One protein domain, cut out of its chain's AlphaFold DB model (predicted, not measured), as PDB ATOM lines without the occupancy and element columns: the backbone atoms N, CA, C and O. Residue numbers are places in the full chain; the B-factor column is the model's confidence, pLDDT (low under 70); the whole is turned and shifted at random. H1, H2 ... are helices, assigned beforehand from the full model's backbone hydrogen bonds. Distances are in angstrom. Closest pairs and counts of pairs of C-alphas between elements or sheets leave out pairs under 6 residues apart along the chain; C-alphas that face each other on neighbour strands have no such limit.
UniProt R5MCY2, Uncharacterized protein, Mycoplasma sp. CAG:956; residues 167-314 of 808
ATOM      1  N   ASP A 167      63.045 152.245 125.056       48.09
ATOM      2  CA  ASP A 167      61.822 152.202 124.242       48.09
ATOM      3  C   ASP A 167      61.977 152.963 122.909       48.09
ATOM      4  O   ASP A 167      61.183 152.779 121.987       48.09
ATOM      5  N   TYR A 168      63.017 153.798 122.777       48.91
ATOM      6  CA  TYR A 168      63.304 154.594 121.578       48.91
ATOM      7  C   TYR A 168      64.381 153.980 120.668       48.91
ATOM      8  O   TYR A 168      64.725 154.557 119.633       48.91
ATOM      9  N   ILE A 169      64.933 152.815 121.020       58.53
ATOM     10  CA  ILE A 169      66.036 152.208 120.270       58.53
ATOM     11  C   ILE A 169      65.492 151.372 119.104       58.53
ATOM     12  O   ILE A 169      64.952 150.281 119.279       58.53
ATOM     13  N   ILE A 170      65.700 151.860 117.879       64.62
ATOM     14  CA  ILE A 170      65.290 151.172 116.648       64.62
ATOM     15  C   ILE A 170      66.352 150.133 116.250       64.62
ATOM     16  O   ILE A 170      67.377 150.465 115.650       64.62
ATOM     17  N   ILE A 171      66.093 148.855 116.543       72.81
ATOM     18  CA  ILE A 171      67.015 147.749 116.218       72.81
ATOM     19  C   ILE A 171      67.140 147.515 114.702       72.81
ATOM     20  O   ILE A 171      68.210 147.136 114.225       72.81
ATOM     21  N   ASP A 172      66.091 147.780 113.918       72.94
ATOM     22  CA  ASP A 172      66.085 147.526 112.466       72.94
ATOM     23  C   ASP A 172      67.246 148.218 111.732       72.94
ATOM     24  O   ASP A 172      67.899 147.606 110.881       72.94
ATOM     25  N   ASN A 173      67.570 149.460 112.110       77.81
ATOM     26  CA  ASN A 173      68.688 150.206 111.529       77.81
ATOM     27  C   ASN A 173      70.042 149.543 111.832       77.81
ATOM     28  O   ASN A 173      70.946 149.563 110.996       77.81
ATOM     29  N   ARG A 174      70.173 148.888 112.991       85.75
ATOM     30  CA  ARG A 174      71.388 148.161 113.391       85.75
ATOM     31  C   ARG A 174      71.574 146.882 112.587       85.75
ATOM     32  O   ARG A 174      72.694 146.528 112.227       85.75
ATOM     33  N   VAL A 175      70.478 146.205 112.248       88.06
ATOM     34  CA  VAL A 175      70.528 145.017 111.386       88.06
ATOM     35  C   VAL A 175      70.922 145.391 109.954       88.06
ATOM     36  O   VAL A 175      71.691 144.665 109.319       88.06
ATOM     37  N   GLU A 176      70.455 146.533 109.440       88.62
ATOM     38  CA  GLU A 176      70.923 147.037 108.142       88.62
ATOM     39  C   GLU A 176      72.401 147.470 108.193       88.62
ATOM     40  O   GLU A 176      73.145 147.163 107.257       88.62
ATOM     41  N   LEU A 177      72.867 148.069 109.298       89.81
ATOM     42  CA  LEU A 177      74.292 148.347 109.524       89.81
ATOM     43  C   LEU A 177      75.128 147.059 109.490       89.81
ATOM     44  O   LEU A 177      76.066 146.967 108.697       89.81
ATOM     45  N   TYR A 178      74.746 146.037 110.260       94.38
ATOM     46  CA  TYR A 178      75.392 144.718 110.241       94.38
ATOM     47  C   TYR A 178      75.523 144.176 108.815       94.38
ATOM     48  O   TYR A 178      76.606 143.823 108.348       94.38
ATOM     49  N   LYS A 179      74.417 144.189 108.069       94.00
ATOM     50  CA  LYS A 179      74.358 143.691 106.692       94.00
ATOM     51  C   LYS A 179      75.236 144.501 105.737       94.00
ATOM     52  O   LYS A 179      75.780 143.934 104.788       94.00
ATOM     53  N   SER A 180      75.378 145.809 105.963       94.12
ATOM     54  CA  SER A 180      76.268 146.660 105.168       94.12
ATOM     55  C   SER A 180      77.736 146.248 105.331       94.12
ATOM     56  O   SER A 180      78.446 146.139 104.336       94.12
ATOM     57  N   ILE A 181      78.150 145.876 106.545       94.94
ATOM     58  CA  ILE A 181      79.524 145.471 106.881       94.94
ATOM     59  C   ILE A 181      79.835 144.067 106.359       94.94
ATOM     60  O   ILE A 181      80.905 143.831 105.791       94.94
ATOM     61  N   ILE A 182      78.878 143.135 106.447       93.38
ATOM     62  CA  ILE A 182      78.999 141.813 105.805       93.38
ATOM     63  C   ILE A 182      79.302 141.967 104.305       93.38
ATOM     64  O   ILE A 182      80.124 141.233 103.752       93.38
ATOM     65  N   LYS A 183      78.696 142.963 103.650       91.31
ATOM     66  CA  LYS A 183      78.876 143.236 102.216       91.31
ATOM     67  C   LYS A 183      80.048 144.156 101.891       91.31
ATOM     68  O   LYS A 183      80.435 144.219 100.720       91.31
ATOM     69  N   ASP A 184      80.605 144.851 102.877       91.50
ATOM     70  CA  ASP A 184      81.706 145.767 102.634       91.50
ATOM     71  C   ASP A 184      82.950 144.987 102.195       91.50
ATOM     72  O   ASP A 184      83.335 143.982 102.797       91.50
ATOM     73  N   ARG A 185      83.560 145.443 101.102       86.94
ATOM     74  CA  ARG A 185      84.813 144.904 100.563       86.94
ATOM     75  C   ARG A 185      86.040 145.589 101.161       86.94
ATOM     76  O   ARG A 185      87.142 145.093 100.951       86.94
ATOM     77  N   LYS A 186      85.852 146.724 101.845       87.00
ATOM     78  CA  LYS A 186      86.908 147.524 102.473       87.00
ATOM     79  C   LYS A 186      87.191 147.134 103.923       87.00
ATOM     80  O   LYS A 186      88.170 147.622 104.471       87.00
ATOM     81  N   LYS A 187      86.373 146.265 104.527       91.62
ATOM     82  CA  LYS A 187      86.608 145.772 105.888       91.62
ATOM     83  C   LYS A 187      87.962 145.053 106.015       91.62
ATOM     84  O   LYS A 187      88.394 144.411 105.047       91.62
ATOM     85  N   PRO A 188      88.594 145.097 107.198       90.88
ATOM     86  CA  PRO A 188      89.872 144.441 107.448       90.88
ATOM     87  C   PRO A 188      89.793 142.929 107.214       90.88
ATOM     88  O   PRO A 188      88.769 142.278 107.449       90.88
ATOM     89  N   LYS A 189      90.901 142.343 106.748       88.56
ATOM     90  CA  LYS A 189      91.007 140.888 106.563       88.56
ATOM     91  C   LYS A 189      91.305 140.208 107.894       88.56
ATOM     92  O   LYS A 189      92.438 140.218 108.368       88.56
ATOM     93  N   LEU A 190      90.288 139.559 108.447       90.88
ATOM     94  CA  LEU A 190      90.374 138.830 109.709       90.88
ATOM     95  C   LEU A 190      90.741 137.359 109.494       90.88
ATOM     96  O   LEU A 190      90.453 136.775 108.445       90.88
ATOM     97  N   ALA A 191      91.381 136.753 110.496       88.81
ATOM     98  CA  ALA A 191      91.583 135.311 110.501       88.81
ATOM     99  C   ALA A 191      90.226 134.618 110.677       88.81
ATOM    100  O   ALA A 191      89.370 135.102 111.408       88.81
ATOM    101  N   SER A 192      90.034 133.447 110.071       86.81
ATOM    102  CA  SER A 192      88.771 132.701 110.198       86.81
ATOM    103  C   SER A 192      88.472 132.217 111.623       86.81
ATOM    104  O   SER A 192      87.387 131.709 111.884       86.81
ATOM    105  N   SER A 193      89.451 132.317 112.525       85.88
ATOM    106  CA  SER A 193      89.323 132.026 113.952       85.88
ATOM    107  C   SER A 193      89.028 133.261 114.806       85.88
ATOM    108  O   SER A 193      88.875 133.100 116.010       85.88
ATOM    109  N   THR A 194      89.004 134.469 114.229       89.94
ATOM    110  CA  THR A 194      88.735 135.702 114.977       89.94
ATOM    111  C   THR A 194      87.307 135.665 115.518       89.94
ATOM    112  O   THR A 194      86.335 135.589 114.766       89.94
ATOM    113  N   SER A 195      87.194 135.674 116.841       90.19
ATOM    114  CA  SER A 195      85.929 135.630 117.568       90.19
ATOM    115  C   SER A 195      85.383 137.030 117.852       90.19
ATOM    116  O   SER A 195      86.045 138.044 117.618       90.19
ATOM    117  N   PHE A 196      84.152 137.082 118.358       90.38
ATOM    118  CA  PHE A 196      83.539 138.315 118.845       90.38
ATOM    119  C   PHE A 196      84.363 138.931 119.989       90.38
ATOM    120  O   PHE A 196      84.723 140.106 119.924       90.38
ATOM    121  N   ASP A 197      84.755 138.112 120.969       88.62
ATOM    122  CA  ASP A 197      85.567 138.530 122.116       88.62
ATOM    123  C   ASP A 197      86.960 139.042 121.719       88.62
ATOM    124  O   ASP A 197      87.456 139.993 122.322       88.62
ATOM    125  N   ASP A 198      87.588 138.471 120.682       91.56
ATOM    126  CA  ASP A 198      88.893 138.952 120.202       91.56
ATOM    127  C   ASP A 198      88.813 140.412 119.737       91.56
ATOM    128  O   ASP A 198      89.708 141.210 120.009       91.56
ATOM    129  N   ILE A 199      87.725 140.779 119.053       92.69
ATOM    130  CA  ILE A 199      87.509 142.143 118.560       92.69
ATOM    131  C   ILE A 199      87.102 143.076 119.714       92.69
ATOM    132  O   ILE A 199      87.562 144.217 119.759       92.69
ATOM    133  N   ILE A 200      86.316 142.598 120.688       89.62
ATOM    134  CA  ILE A 200      86.011 143.357 121.916       89.62
ATOM    135  C   ILE A 200      87.299 143.726 122.660       89.62
ATOM    136  O   ILE A 200      87.475 144.883 123.035       89.62
ATOM    137  N   GLN A 201      88.245 142.795 122.808       88.69
ATOM    138  CA  GLN A 201      89.524 143.074 123.473       88.69
ATOM    139  C   GLN A 201      90.356 144.142 122.751       88.69
ATOM    140  O   GLN A 201      91.083 144.896 123.401       88.69
ATOM    141  N   ILE A 202      90.259 144.235 121.421       88.88
ATOM    142  CA  ILE A 202      90.904 145.302 120.640       88.88
ATOM    143  C   ILE A 202      90.296 146.656 121.005       88.88
ATOM    144  O   ILE A 202      91.023 147.583 121.364       88.88
ATOM    145  N   VAL A 203      88.966 146.735 121.004       86.00
ATOM    146  CA  VAL A 203      88.233 147.943 121.398       86.00
ATOM    147  C   VAL A 203      88.558 148.338 122.840       86.00
ATOM    148  O   VAL A 203      88.862 149.495 123.115       86.00
ATOM    149  N   GLU A 204      88.598 147.388 123.776       80.94
ATOM    150  CA  GLU A 204      88.980 147.655 125.165       80.94
ATOM    151  C   GLU A 204      90.414 148.181 125.301       80.94
ATOM    152  O   GLU A 204      90.680 149.057 126.132       80.94
ATOM    153  N   LYS A 205      91.363 147.672 124.507       82.38
ATOM    154  CA  LYS A 205      92.729 148.213 124.472       82.38
ATOM    155  C   LYS A 205      92.730 149.657 123.968       82.38
ATOM    156  O   LYS A 205      93.361 150.493 124.620       82.38
ATOM    157  N   SER A 206      91.996 149.944 122.890       79.00
ATOM    158  CA  SER A 206      91.841 151.294 122.330       79.00
ATOM    159  C   SER A 206      91.277 152.266 123.371       79.00
ATOM    160  O   SER A 206      91.888 153.294 123.681       79.00
ATOM    161  N   LEU A 207      90.188 151.882 124.047       74.25
ATOM    162  CA  LEU A 207      89.555 152.693 125.094       74.25
ATOM    163  C   LEU A 207      90.478 152.991 126.274       74.25
ATOM    164  O   LEU A 207      90.458 154.090 126.832       74.25
ATOM    165  N   ASN A 208      91.310 152.019 126.642       73.00
ATOM    166  CA  ASN A 208      92.288 152.155 127.716       73.00
ATOM    167  C   ASN A 208      93.595 152.828 127.267       73.00
ATOM    168  O   ASN A 208      94.547 152.868 128.050       73.00
ATOM    169  N   LYS A 209      93.654 153.353 126.032       76.56
ATOM    170  CA  LYS A 209      94.838 153.988 125.430       76.56
ATOM    171  C   LYS A 209      96.081 153.099 125.496       76.56
ATOM    172  O   LYS A 209      97.198 153.583 125.692       76.56
ATOM    173  N   LYS A 210      95.876 151.786 125.394       76.06
ATOM    174  CA  LYS A 210      96.958 150.810 125.287       76.06
ATOM    175  C   LYS A 210      97.419 150.744 123.836       76.06
ATOM    176  O   LYS A 210      96.646 150.991 122.920       76.06
ATOM    177  N   GLU A 211      98.687 150.414 123.648       85.62
ATOM    178  CA  GLU A 211      99.277 150.267 122.322       85.62
ATOM    179  C   GLU A 211      98.599 149.113 121.563       85.62
ATOM    180  O   GLU A 211      98.474 148.002 122.089       85.62
ATOM    181  N   LEU A 212      98.133 149.409 120.348       85.50
ATOM    182  CA  LEU A 212      97.560 148.447 119.413       85.50
ATOM    183  C   LEU A 212      98.639 148.022 118.415       85.50
ATOM    184  O   LEU A 212      99.449 148.839 117.983       85.50
ATOM    185  N   THR A 213      98.638 146.753 118.019       90.44
ATOM    186  CA  THR A 213      99.428 146.316 116.858       90.44
ATOM    187  C   THR A 213      98.845 146.889 115.562       90.44
ATOM    188  O   THR A 213      97.659 147.194 115.513       90.44
ATOM    189  N   ASP A 214      99.630 146.954 114.480       88.44
ATOM    190  CA  ASP A 214      99.172 147.488 113.182       88.44
ATOM    191  C   ASP A 214      97.845 146.871 112.696       88.44
ATOM    192  O   ASP A 214      96.991 147.559 112.149       88.44
ATOM    193  N   LYS A 215      97.649 145.566 112.933       87.44
ATOM    194  CA  LYS A 215      96.409 144.861 112.572       87.44
ATOM    195  C   LYS A 215      95.239 145.196 113.492       87.44
ATOM    196  O   LYS A 215      94.103 145.224 113.040       87.44
ATOM    197  N   GLU A 216      95.504 145.383 114.781       90.38
ATOM    198  CA  GLU A 216      94.480 145.795 115.741       90.38
ATOM    199  C   GLU A 216      94.060 147.247 115.482       90.38
ATOM    200  O   GLU A 216      92.874 147.544 115.537       90.38
ATOM    201  N   ALA A 217      95.009 148.114 115.112       88.50
ATOM    202  CA  ALA A 217      94.745 149.486 114.696       88.50
ATOM    203  C   ALA A 217      93.893 149.543 113.417       88.50
ATOM    204  O   ALA A 217      92.921 150.279 113.389       88.50
ATOM    205  N   GLU A 218      94.161 148.705 112.405       92.25
ATOM    206  CA  GLU A 218      93.318 148.628 111.193       92.25
ATOM    207  C   GLU A 218      91.856 148.259 111.515       92.25
ATOM    208  O   GLU A 218      90.919 148.739 110.873       92.25
ATOM    209  N   ILE A 219      91.649 147.398 112.519       93.06
ATOM    210  CA  ILE A 219      90.315 147.008 112.988       93.06
ATOM    211  C   ILE A 219      89.653 148.155 113.753       93.06
ATOM    212  O   ILE A 219      88.489 148.453 113.488       93.06
ATOM    213  N   ASP A 220      90.379 148.800 114.668       89.69
ATOM    214  CA  ASP A 220      89.890 149.943 115.447       89.69
ATOM    215  C   ASP A 220      89.528 151.133 114.544       89.69
ATOM    216  O   ASP A 220      88.425 151.670 114.649       89.69
ATOM    217  N   ASP A 221      90.394 151.461 113.580       89.38
ATOM    218  CA  ASP A 221      90.188 152.515 112.582       89.38
ATOM    219  C   ASP A 221      88.945 152.230 111.732       89.38
ATOM    220  O   ASP A 221      88.099 153.102 111.553       89.38
ATOM    221  N   TYR A 222      88.767 150.990 111.256       94.69
ATOM    222  CA  TYR A 222      87.571 150.621 110.494       94.69
ATOM    223  C   TYR A 222      86.285 150.761 111.325       94.69
ATOM    224  O   TYR A 222      85.249 151.189 110.805       94.69
ATOM    225  N   ILE A 223      86.326 150.392 112.610       92.31
ATOM    226  CA  ILE A 223      85.186 150.547 113.520       92.31
ATOM    227  C   ILE A 223      84.871 152.036 113.714       92.31
ATOM    228  O   ILE A 223      83.712 152.428 113.567       92.31
ATOM    229  N   ALA A 224      85.885 152.859 113.992       82.56
ATOM    230  CA  ALA A 224      85.744 154.302 114.162       82.56
ATOM    231  C   ALA A 224      85.181 154.971 112.893       82.56
ATOM    232  O   ALA A 224      84.173 155.678 112.966       82.56
ATOM    233  N   ASP A 225      85.724 154.632 111.720       84.25
ATOM    234  CA  ASP A 225      85.257 155.095 110.408       84.25
ATOM    235  C   ASP A 225      83.801 154.697 110.131       84.25
ATOM    236  O   ASP A 225      83.027 155.466 109.553       84.25
ATOM    237  N   THR A 226      83.411 153.482 110.529       87.25
ATOM    238  CA  THR A 226      82.038 152.988 110.352       87.25
ATOM    239  C   THR A 226      81.058 153.713 111.275       87.25
ATOM    240  O   THR A 226      79.912 153.943 110.885       87.25
ATOM    241  N   LEU A 227      81.506 154.108 112.469       77.88
ATOM    242  CA  LEU A 227      80.746 154.940 113.405       77.88
ATOM    243  C   LEU A 227      80.753 156.430 113.020       77.88
ATOM    244  O   LEU A 227      79.903 157.174 113.500       77.88
ATOM    245  N   GLY A 228      81.678 156.864 112.159       74.81
ATOM    246  CA  GLY A 228      81.840 158.260 111.747       74.81
ATOM    247  C   GLY A 228      82.654 159.112 112.726       74.81
ATOM    248  O   GLY A 228      82.410 160.313 112.825       74.81
ATOM    249  N   TYR A 229      83.593 158.504 113.455       74.19
ATOM    250  CA  TYR A 229      84.431 159.163 114.460       74.19
ATOM    251  C   TYR A 229      85.921 158.968 114.172       74.19
ATOM    252  O   TYR A 229      86.313 157.984 113.557       74.19
ATOM    253  N   ASP A 230      86.752 159.884 114.681       67.12
ATOM    254  CA  ASP A 230      88.218 159.816 114.554       67.12
ATOM    255  C   ASP A 230      88.838 158.690 115.404       67.12
ATOM    256  O   ASP A 230      89.971 158.275 115.166       67.12
ATOM    257  N   SER A 231      88.120 158.217 116.426       75.50
ATOM    258  CA  SER A 231      88.524 157.081 117.249       75.50
ATOM    259  C   SER A 231      87.313 156.388 117.868       75.50
ATOM    260  O   SER A 231      86.274 157.013 118.116       75.50
ATOM    261  N   VAL A 232      87.459 155.100 118.194       74.50
ATOM    262  CA  VAL A 232      86.434 154.375 118.960       74.50
ATOM    263  C   VAL A 232      86.241 155.017 120.338       74.50
ATOM    264  O   VAL A 232      85.112 155.150 120.801       74.50
ATOM    265  N   TYR A 233      87.315 155.518 120.959       72.88
ATOM    266  CA  TYR A 233      87.251 156.255 122.226       72.88
ATOM    267  C   TYR A 233      86.306 157.464 122.176       72.88
ATOM    268  O   TYR A 233      85.523 157.670 123.106       72.88
ATOM    269  N   ASP A 234      86.346 158.245 121.095       65.00
ATOM    270  CA  ASP A 234      85.456 159.395 120.928       65.00
ATOM    271  C   ASP A 234      84.011 158.958 120.656       65.00
ATOM    272  O   ASP A 234      83.073 159.570 121.177       65.00
ATOM    273  N   ALA A 235      83.828 157.867 119.905       61.25
ATOM    274  CA  ALA A 235      82.513 157.326 119.570       61.25
ATOM    275  C   ALA A 235      81.736 156.845 120.807       61.25
ATOM    276  O   ALA A 235      80.542 157.126 120.931       61.25
ATOM    277  N   ILE A 236      82.399 156.156 121.742       63.41
ATOM    278  CA  ILE A 236      81.773 155.603 122.959       63.41
ATOM    279  C   ILE A 236      82.156 156.356 124.234       63.41
ATOM    280  O   ILE A 236      82.170 155.798 125.330       63.41
ATOM    281  N   ASN A 237      82.405 157.660 124.113       59.94
ATOM    282  CA  ASN A 237      82.524 158.540 125.266       59.94
ATOM    283  C   ASN A 237      81.187 158.572 126.041       59.94
ATOM    284  O   ASN A 237      80.190 159.030 125.476       59.94
ATOM    285  N   PRO A 238      81.145 158.186 127.333       50.09
ATOM    286  CA  PRO A 238      79.913 158.200 128.132       50.09
ATOM    287  C   PRO A 238      79.273 159.586 128.284       50.09
ATOM    288  O   PRO A 238      78.137 159.698 128.722       50.09
ATOM    289  N   ARG A 239      80.002 160.659 127.949       45.81
ATOM    290  CA  ARG A 239      79.490 162.039 127.937       45.81
ATOM    291  C   ARG A 239      78.848 162.444 126.606       45.81
ATOM    292  O   ARG A 239      78.379 163.570 126.488       45.81
ATOM    293  N   SER A 240      78.881 161.582 125.591       47.28
ATOM    294  CA  SER A 240      78.227 161.824 124.305       47.28
ATOM    295  C   SER A 240      76.726 161.579 124.429       47.28
ATOM    296  O   SER A 240      76.312 160.515 124.883       47.28
ATOM    297  N   CYS A 241      75.899 162.503 123.934       47.34
ATOM    298  CA  CYS A 241      74.451 162.284 123.810       47.34
ATOM    299  C   CYS A 241      74.098 161.122 122.861       47.34
ATOM    300  O   CYS A 241      72.969 160.640 122.872       47.34
ATOM    301  N   TYR A 242      75.061 160.654 122.059       55.16
ATOM    302  CA  TYR A 242      74.925 159.507 121.164       55.16
ATOM    303  C   TYR A 242      75.533 158.220 121.736       55.16
ATOM    304  O   TYR A 242      75.583 157.224 121.025       55.16
ATOM    305  N   TYR A 243      75.986 158.206 122.999       59.66
ATOM    306  CA  TYR A 243      76.681 157.061 123.601       59.66
ATOM    307  C   TYR A 243      75.929 155.737 123.406       59.66
ATOM    308  O   TYR A 243      76.507 154.773 122.918       59.66
ATOM    309  N   VAL A 244      74.631 155.701 123.724       62.97
ATOM    310  CA  VAL A 244      73.801 154.489 123.598       62.97
ATOM    311  C   VAL A 244      73.669 154.046 122.135       62.97
ATOM    312  O   VAL A 244      73.784 152.857 121.839       62.97
ATOM    313  N   ASP A 245      73.473 154.989 121.209       68.50
ATOM    314  CA  ASP A 245      73.362 154.707 119.770       68.50
ATOM    315  C   ASP A 245      74.682 154.158 119.214       68.50
ATOM    316  O   ASP A 245      74.707 153.112 118.564       68.50
ATOM    317  N   ASN A 246      75.790 154.817 119.553       72.06
ATOM    318  CA  ASN A 246      77.135 154.457 119.125       72.06
ATOM    319  C   ASN A 246      77.586 153.129 119.720       72.06
ATOM    320  O   ASN A 246      78.173 152.323 119.006       72.06
ATOM    321  N   TYR A 247      77.278 152.867 120.989       76.50
ATOM    322  CA  TYR A 247      77.581 151.592 121.631       76.50
ATOM    323  C   TYR A 247      76.808 150.446 120.965       76.50
ATOM    324  O   TYR A 247      77.369 149.386 120.696       76.50
ATOM    325  N   LEU A 248      75.539 150.657 120.607       77.81
ATOM    326  CA  LEU A 248      74.779 149.664 119.846       77.81
ATOM    327  C   LEU A 248      75.334 149.448 118.444       77.81
ATOM    328  O   LEU A 248      75.498 148.304 118.023       77.81
ATOM    329  N   ASN A 249      75.637 150.525 117.722       85.81
ATOM    330  CA  ASN A 249      76.262 150.427 116.406       85.81
ATOM    331  C   ASN A 249      77.590 149.663 116.505       85.81
ATOM    332  O   ASN A 249      77.808 148.742 115.724       85.81
ATOM    333  N   LEU A 250      78.420 149.973 117.505       88.31
ATOM    334  CA  LEU A 250      79.682 149.298 117.799       88.31
ATOM    335  C   LEU A 250      79.484 147.790 117.973       88.31
ATOM    336  O   LEU A 250      80.129 147.009 117.280       88.31
ATOM    337  N   ILE A 251      78.553 147.366 118.828       89.25
ATOM    338  CA  ILE A 251      78.293 145.942 119.073       89.25
ATOM    339  C   ILE A 251      77.834 145.215 117.795       89.25
ATOM    340  O   ILE A 251      78.302 144.110 117.507       89.25
ATOM    341  N   PHE A 252      76.991 145.844 116.969       92.50
ATOM    342  CA  PHE A 252      76.590 145.275 115.675       92.50
ATOM    343  C   PHE A 252      77.731 145.257 114.646       92.50
ATOM    344  O   PHE A 252      77.810 144.315 113.853       92.50
ATOM    345  N   ILE A 253      78.631 146.247 114.667       94.38
ATOM    346  CA  ILE A 253      79.839 146.275 113.833       94.38
ATOM    347  C   ILE A 253      80.767 145.121 114.210       94.38
ATOM    348  O   ILE A 253      81.168 144.347 113.339       94.38
ATOM    349  N   ILE A 254      81.058 144.961 115.501       94.00
ATOM    350  CA  ILE A 254      81.899 143.883 116.036       94.00
ATOM    351  C   ILE A 254      81.310 142.521 115.658       94.00
ATOM    352  O   ILE A 254      82.025 141.656 115.146       94.00
ATOM    353  N   ARG A 255      79.990 142.346 115.818       94.38
ATOM    354  CA  ARG A 255      79.300 141.114 115.414       94.38
ATOM    355  C   ARG A 255      79.432 140.841 113.922       94.38
ATOM    356  O   ARG A 255      79.736 139.714 113.538       94.38
ATOM    357  N   ALA A 256      79.237 141.856 113.082       95.12
ATOM    358  CA  ALA A 256      79.366 141.716 111.636       95.12
ATOM    359  C   ALA A 256      80.791 141.339 111.214       95.12
ATOM    360  O   ALA A 256      80.970 140.497 110.335       95.12
ATOM    361  N   LEU A 257      81.808 141.921 111.848       95.31
ATOM    362  CA  LEU A 257      83.206 141.577 111.599       95.31
ATOM    363  C   LEU A 257      83.510 140.125 111.997       95.31
ATOM    364  O   LEU A 257      84.065 139.377 111.186       95.31
ATOM    365  N   ALA A 258      83.085 139.706 113.192       93.81
ATOM    366  CA  ALA A 258      83.266 138.340 113.679       93.81
ATOM    367  C   ALA A 258      82.577 137.308 112.768       93.81
ATOM    368  O   ALA A 258      83.227 136.377 112.289       93.81
ATOM    369  N   ASP A 259      81.296 137.507 112.446       93.69
ATOM    370  CA  ASP A 259      80.541 136.611 111.558       93.69
ATOM    371  C   ASP A 259      81.129 136.578 110.145       93.69
ATOM    372  O   ASP A 259      81.256 135.512 109.531       93.69
ATOM    373  N   SER A 260      81.550 137.737 109.629       91.31
ATOM    374  CA  SER A 260      82.136 137.800 108.298       91.31
ATOM    375  C   SER A 260      83.486 137.095 108.215       91.31
ATOM    376  O   SER A 260      83.798 136.574 107.144       91.31
ATOM    377  N   SER A 261      84.275 137.051 109.295       89.62
ATOM    378  CA  SER A 261      85.533 136.287 109.324       89.62
ATOM    379  C   SER A 261      85.299 134.785 109.094       89.62
ATOM    380  O   SER A 261      86.138 134.091 108.520       89.62
ATOM    381  N   GLN A 262      84.105 134.306 109.455       88.06
ATOM    382  CA  GLN A 262      83.658 132.920 109.318       88.06
ATOM    383  C   GLN A 262      82.792 132.693 108.065       88.06
ATOM    384  O   GLN A 262      82.217 131.615 107.895       88.06
ATOM    385  N   ASN A 263      82.691 133.690 107.174       87.62
ATOM    386  CA  ASN A 263      81.802 133.696 106.005       87.62
ATOM    387  C   ASN A 263      80.328 133.413 106.356       87.62
ATOM    388  O   ASN A 263      79.625 132.722 105.611       87.62
ATOM    389  N   LYS A 264      79.855 133.930 107.495       91.12
ATOM    390  CA  LYS A 264      78.464 133.805 107.942       91.12
ATOM    391  C   LYS A 264      77.709 135.122 107.746       91.12
ATOM    392  O   LYS A 264      78.255 136.199 107.950       91.12
ATOM    393  N   ASP A 265      76.442 135.019 107.345       92.81
ATOM    394  CA  ASP A 265      75.490 136.135 107.287       92.81
ATOM    395  C   ASP A 265      74.224 135.731 108.045       92.81
ATOM    396  O   ASP A 265      73.430 134.904 107.583       92.81
ATOM    397  N   TYR A 266      74.048 136.314 109.229       94.00
ATOM    398  CA  TYR A 266      72.921 136.044 110.118       94.00
ATOM    399  C   TYR A 266      71.854 137.146 110.103       94.00
ATOM    400  O   TYR A 266      70.878 137.074 110.856       94.00
ATOM    401  N   SER A 267      71.955 138.114 109.182       91.06
ATOM    402  CA  SER A 267      71.095 139.309 109.126       91.06
ATOM    403  C   SER A 267      69.596 138.988 109.122       91.06
ATOM    404  O   SER A 267      68.814 139.628 109.825       91.06
ATOM    405  N   LYS A 268      69.178 137.959 108.371       89.81
ATOM    406  CA  LYS A 268      67.769 137.541 108.288       89.81
ATOM    407  C   LYS A 268      67.225 137.051 109.631       89.81
ATOM    408  O   LYS A 268      66.079 137.348 109.961       89.81
ATOM    409  N   VAL A 269      68.026 136.301 110.387       89.94
ATOM    410  CA  VAL A 269      67.606 135.734 111.678       89.94
ATOM    411  C   VAL A 269      67.685 136.784 112.776       89.94
ATOM    412  O   VAL A 269      66.753 136.877 113.566       89.94
ATOM    413  N   TYR A 270      68.711 137.639 112.768       91.50
ATOM    414  CA  TYR A 270      68.785 138.787 113.675       91.50
ATOM    415  C   TYR A 270      67.562 139.685 113.528       91.50
ATOM    416  O   TYR A 270      66.905 139.973 114.525       91.50
ATOM    417  N   LYS A 271      67.172 140.021 112.289       89.06
ATOM    418  CA  LYS A 271      65.936 140.774 112.038       89.06
ATOM    419  C   LYS A 271      64.708 140.060 112.595       89.06
ATOM    420  O   LYS A 271      63.914 140.670 113.293       89.06
ATOM    421  N   GLN A 272      64.560 138.770 112.288       87.94
ATOM    422  CA  GLN A 272      63.385 137.989 112.671       87.94
ATOM    423  C   GLN A 272      63.203 137.877 114.189       87.94
ATOM    424  O   GLN A 272      62.062 137.857 114.650       87.94
ATOM    425  N   VAL A 273      64.292 137.707 114.944       88.31
ATOM    426  CA  VAL A 273      64.219 137.445 116.387       88.31
ATOM    427  C   VAL A 273      64.247 138.744 117.188       88.31
ATOM    428  O   VAL A 273      63.415 138.914 118.074       88.31
ATOM    429  N   LEU A 274      65.127 139.692 116.856       85.88
ATOM    430  CA  LEU A 274      65.228 140.940 117.617       85.88
ATOM    431  C   LEU A 274      63.992 141.833 117.450       85.88
ATOM    432  O   LEU A 274      63.632 142.533 118.389       85.88
ATOM    433  N   SER A 275      63.280 141.760 116.317       83.31
ATOM    434  CA  SER A 275      62.010 142.480 116.136       83.31
ATOM    435  C   SER A 275      60.861 141.940 117.001       83.31
ATOM    436  O   SER A 275      59.774 142.511 116.984       83.31
ATOM    437  N   GLN A 276      61.047 140.800 117.676       83.19
ATOM    438  CA  GLN A 276      60.053 140.218 118.587       83.19
ATOM    439  C   GLN A 276      60.265 140.652 120.039       83.19
ATOM    440  O   GLN A 276      59.378 140.422 120.863       83.19
ATOM    441  N   LYS A 277      61.409 141.273 120.354       81.31
ATOM    442  CA  LYS A 277      61.647 141.871 121.667       81.31
ATOM    443  C   LYS A 277      60.685 143.045 121.863       81.31
ATOM    444  O   LYS A 277      60.510 143.863 120.961       81.31
ATOM    445  N   LYS A 278      60.050 143.112 123.033       72.56
ATOM    446  CA  LYS A 278      59.170 144.231 123.415       72.56
ATOM    447  C   LYS A 278      59.963 145.494 123.740       72.56
ATOM    448  O   LYS A 278      59.498 146.585 123.444       72.56
ATOM    449  N   ASP A 279      61.145 145.315 124.318       68.25
ATOM    450  CA  ASP A 279      62.102 146.359 124.667       68.25
ATOM    451  C   ASP A 279      63.529 145.776 124.659       68.25
ATOM    452  O   ASP A 279      63.728 144.560 124.549       68.25
ATOM    453  N   ILE A 280      64.542 146.640 124.752       69.06
ATOM    454  CA  ILE A 280      65.946 146.227 124.628       69.06
ATOM    455  C   ILE A 280      66.435 145.332 125.775       69.06
ATOM    456  O   ILE A 280      67.362 144.547 125.571       69.06
ATOM    457  N   SER A 281      65.807 145.431 126.949       70.06
ATOM    458  CA  SER A 281      66.195 144.716 128.167       70.06
ATOM    459  C   SER A 281      65.604 143.308 128.255       70.06
ATOM    460  O   SER A 281      66.095 142.497 129.036       70.06
ATOM    461  N   GLN A 282      64.595 142.989 127.436       76.38
ATOM    462  CA  GLN A 282      64.016 141.647 127.373       76.38
ATOM    463  C   GLN A 282      65.048 140.620 126.881       76.38
ATOM    464  O   GLN A 282      65.592 140.777 125.794       76.38
ATOM    465  N   ASP A 283      65.275 139.534 127.617       80.31
ATOM    466  CA  ASP A 283      66.200 138.472 127.197       80.31
ATOM    467  C   ASP A 283      65.752 137.838 125.865       80.31
ATOM    468  O   ASP A 283      64.603 137.401 125.708       80.31
ATOM    469  N   VAL A 284      66.653 137.779 124.878       86.56
ATOM    470  CA  VAL A 284      66.356 137.177 123.571       86.56
ATOM    471  C   VAL A 284      66.002 135.691 123.670       86.56
ATOM    472  O   VAL A 284      65.281 135.189 122.804       86.56
ATOM    473  N   ASP A 285      66.445 134.968 124.707       85.44
ATOM    474  CA  ASP A 285      66.101 133.554 124.886       85.44
ATOM    475  C   ASP A 285      64.595 133.335 125.116       85.44
ATOM    476  O   ASP A 285      64.064 132.271 124.771       85.44
ATOM    477  N   GLU A 286      63.879 134.346 125.620       84.81
ATOM    478  CA  GLU A 286      62.423 134.298 125.802       84.81
ATOM    479  C   GLU A 286      61.663 134.289 124.471       84.81
ATOM    480  O   GLU A 286      60.623 133.636 124.349       84.81
ATOM    481  N   VAL A 287      62.181 135.003 123.467       87.50
ATOM    482  CA  VAL A 287      61.520 135.206 122.164       87.50
ATOM    483  C   VAL A 287      62.141 134.371 121.041       87.50
ATOM    484  O   VAL A 287      61.534 134.187 119.985       87.50
ATOM    485  N   MET A 288      63.334 133.813 121.251       90.00
ATOM    486  CA  MET A 288      64.039 133.017 120.252       90.00
ATOM    487  C   MET A 288      63.293 131.704 119.930       90.00
ATOM    488  O   MET A 288      63.077 130.863 120.813       90.00
ATOM    489  N   PRO A 289      62.964 131.442 118.645       88.06
ATOM    490  CA  PRO A 289      62.349 130.186 118.229       88.06
ATOM    491  C   PRO A 289      63.173 128.960 118.641       88.06
ATOM    492  O   PRO A 289      64.388 128.917 118.441       88.06
ATOM    493  N   LYS A 290      62.500 127.901 119.120       85.31
ATOM    494  CA  LYS A 290      63.141 126.644 119.568       85.31
ATOM    495  C   LYS A 290      64.129 126.054 118.555       85.31
ATOM    496  O   LYS A 290      65.120 125.467 118.966       85.31
ATOM    497  N   GLY A 291      63.873 126.220 117.255       85.56
ATOM    498  CA  GLY A 291      64.737 125.715 116.181       85.56
ATOM    499  C   GLY A 291      66.114 126.384 116.087       85.56
ATOM    500  O   GLY A 291      67.014 125.803 115.491       85.56
ATOM    501  N   TYR A 292      66.295 127.566 116.683       87.94
ATOM    502  CA  TYR A 292      67.594 128.243 116.756       87.94
ATOM    503  C   TYR A 292      68.313 127.998 118.086       87.94
ATOM    504  O   TYR A 292      69.534 128.160 118.157       87.94
ATOM    505  N   LYS A 293      67.604 127.549 119.129       85.56
ATOM    506  CA  LYS A 293      68.220 127.243 120.425       85.56
ATOM    507  C   LYS A 293      69.286 126.156 120.260       85.56
ATOM    508  O   LYS A 293      69.071 125.163 119.569       85.56
ATOM    509  N   ASN A 294      70.442 126.350 120.891       85.56
ATOM    510  CA  ASN A 294      71.620 125.468 120.818       85.56
ATOM    511  C   ASN A 294      72.303 125.350 119.441       85.56
ATOM    512  O   ASN A 294      73.221 124.543 119.288       85.56
ATOM    513  N   THR A 295      71.913 126.156 118.452       91.69
ATOM    514  CA  THR A 295      72.624 126.254 117.165       91.69
ATOM    515  C   THR A 295      73.739 127.302 117.224       91.69
ATOM    516  O   THR A 295      73.774 128.130 118.132       91.69
ATOM    517  N   GLU A 296      74.648 127.296 116.246       88.25
ATOM    518  CA  GLU A 296      75.708 128.310 116.114       88.25
ATOM    519  C   GLU A 296      75.129 129.734 116.024       88.25
ATOM    520  O   GLU A 296      75.580 130.630 116.733       88.25
ATOM    521  N   ILE A 297      74.061 129.920 115.242       91.94
ATOM    522  CA  ILE A 297      73.373 131.210 115.102       91.94
ATOM    523  C   ILE A 297      72.626 131.625 116.376       91.94
ATOM    524  O   ILE A 297      72.590 132.806 116.706       91.94
ATOM    525  N   GLY A 298      72.073 130.664 117.125       89.81
ATOM    526  CA  GLY A 298      71.454 130.932 118.425       89.81
ATOM    527  C   GLY A 298      72.474 131.381 119.469       89.81
ATOM    528  O   GLY A 298      72.222 132.333 120.196       89.81
ATOM    529  N   LYS A 299      73.658 130.755 119.504       90.44
ATOM    530  CA  LYS A 299      74.765 131.182 120.379       90.44
ATOM    531  C   LYS A 299      75.271 132.578 120.013       90.44
ATOM    532  O   LYS A 299      75.430 133.404 120.899       90.44
ATOM    533  N   ALA A 300      75.448 132.847 118.720       90.06
ATOM    534  CA  ALA A 300      75.818 134.163 118.202       90.06
ATOM    535  C   ALA A 300      74.811 135.258 118.587       90.06
ATOM    536  O   ALA A 300      75.198 136.382 118.894       90.06
ATOM    537  N   LEU A 301      73.516 134.930 118.555       90.25
ATOM    538  CA  LEU A 301      72.448 135.845 118.938       90.25
ATOM    539  C   LEU A 301      72.415 136.096 120.452       90.25
ATOM    540  O   LEU A 301      72.241 137.238 120.850       90.25
ATOM    541  N   LEU A 302      72.615 135.065 121.280       88.69
ATOM    542  CA  LEU A 302      72.718 135.211 122.739       88.69
ATOM    543  C   LEU A 302      73.936 136.052 123.145       88.69
ATOM    544  O   LEU A 302      73.831 136.901 124.021       88.69
ATOM    545  N   GLU A 303      75.078 135.836 122.490       86.88
ATOM    546  CA  GLU A 303      76.292 136.630 122.701       86.88
ATOM    547  C   GLU A 303      76.061 138.097 122.318       86.88
ATOM    548  O   GLU A 303      76.349 138.977 123.116       86.88
ATOM    549  N   LEU A 304      75.451 138.371 121.158       87.50
ATOM    550  CA  LEU A 304      75.050 139.728 120.764       87.50
ATOM    551  C   LEU A 304      74.088 140.362 121.786       87.50
ATOM    552  O   LEU A 304      74.264 141.518 122.172       87.50
ATOM    553  N   ASP A 305      73.076 139.611 122.219       85.00
ATOM    554  CA  ASP A 305      72.028 140.110 123.105       85.00
ATOM    555  C   ASP A 305      72.526 140.408 124.518       85.00
ATOM    556  O   ASP A 305      72.104 141.396 125.109       85.00
ATOM    557  N   ALA A 306      73.489 139.638 125.033       81.12
ATOM    558  CA  ALA A 306      74.102 139.902 126.333       81.12
ATOM    559  C   ALA A 306      74.710 141.315 126.407       81.12
ATOM    560  O   ALA A 306      74.571 142.000 127.422       81.12
ATOM    561  N   TYR A 307      75.324 141.789 125.317       77.62
ATOM    562  CA  TYR A 307      75.862 143.149 125.242       77.62
ATOM    563  C   TYR A 307      74.781 144.204 125.004       77.62
ATOM    564  O   TYR A 307      74.950 145.327 125.465       77.62
ATOM    565  N   ILE A 308      73.683 143.858 124.322       76.12
ATOM    566  CA  ILE A 308      72.519 144.734 124.112       76.12
ATOM    567  C   ILE A 308      71.765 144.966 125.434       76.12
ATOM    568  O   ILE A 308      71.480 146.109 125.785       76.12
ATOM    569  N   VAL A 309      71.482 143.900 126.186       69.81
ATOM    570  CA  VAL A 309      70.821 143.944 127.503       69.81
ATOM    571  C   VAL A 309      71.745 144.550 128.563       69.81
ATOM    572  O   VAL A 309      71.283 145.234 129.473       69.81
ATOM    573  N   GLY A 310      73.061 144.354 128.427       61.31
ATOM    574  CA  GLY A 310      74.075 144.967 129.285       61.31
ATOM    575  C   GLY A 310      74.201 146.487 129.135       61.31
ATOM    576  O   GLY A 310      74.899 147.117 129.936       61.31
ATOM    577  N   ILE A 311      73.537 147.102 128.147       62.75
ATOM    578  CA  ILE A 311      73.504 148.558 128.017       62.75
ATOM    579  C   ILE A 311      72.653 149.123 129.137       62.75
ATOM    580  O   ILE A 311      71.435 148.973 129.197       62.75
ATOM    581  N   ASN A 312      73.325 149.851 130.007       53.97
ATOM    582  CA  ASN A 312      72.695 150.619 131.048       53.97
ATOM    583  C   ASN A 312      72.005 151.840 130.427       53.97
ATOM    584  O   ASN A 312      72.622 152.890 130.253       53.97
ATOM    585  N   VAL A 313      70.744 151.674 130.024       55.31
ATOM    586  CA  VAL A 313      69.956 152.764 129.453       55.31
ATOM    587  C   VAL A 313      69.337 153.572 130.586       55.31
ATOM    588  O   VAL A 313      68.304 153.225 131.158       55.31
ATOM    589  N   SER A 314      70.013 154.648 130.938       57.75
ATOM    590  CA  SER A 314      69.516 155.664 131.846       57.75
ATOM    591  C   SER A 314      68.398 156.477 131.193       57.75
ATOM    592  O   SER A 314      68.309 156.639 129.969       57.75
TER     593      SER A 314
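AT A GLANCE: This is residues 167 to 314 of the 808 residues of an uncharacterized protein of Mycoplasma sp. CAG:956 (UniProt R5MCY2). One long helix, H5, runs through the middle, with H2, H3 and H4 clustered on one side of it and H1 and H8 packed on it towards the other. Farther out on that other side, H6 packs on H1 and the short H7 on H8. The printed part has 148 residues, with eight named helices, H1 to H8 in chain order, and no named strand; the class is all helix. It is compact, with a radius of gyration of the C-alphas of 14.8 A and spans of 43 by 36 by 22 A.

IN THESE COORDINATES: H1, residues 171 to 183, begins at C-alpha 171 (67.015, 147.749, 116.218) and is 18.9 A long. H2 is residues 196 to 207, H3 residues 214 to 227 and H4 residues 232 to 235. H5, residues 243 to 261, is the longest at 26.7 A. H6 is residues 267 to 274 and H7 residues 284 to 287. H8, residues 296 to 309, is 20.0 A long and ends at C-alpha 309 (70.821, 143.944, 127.503).

HOW THE PARTS SIT: The hub H5 touches five helices. H1 touches it at 36 degrees, only just steep, with C-alphas 178 and 256 closest at 5.2 A. Residues 304 to 308 of H8 touch H5 at a shallow tilt of 16 degrees, opposite ways; C-alphas 248 and 308 are closest, 6.9 A apart. H2 and H3 touch about perpendicular, at 87 degrees, with C-alphas 202 and 216 closest at 6.1 A. Every O i to N i+4 pair is within hydrogen-bond range in H1, H2, H3, H5 and H6, and 9 of 10 in H8; H4 and H7 are too short for such a pair.

THE WHOLE: The farthest C-alphas, of Glu 211 and Lys 290, are 43.3 A apart. The printed part has no cut. The link from H1 to H2 is long, 12 residues. Mean pLDDT of the printed part is 81.9; residues 167 to 170, 234 to 245 and 309 to 314 are among those under 70.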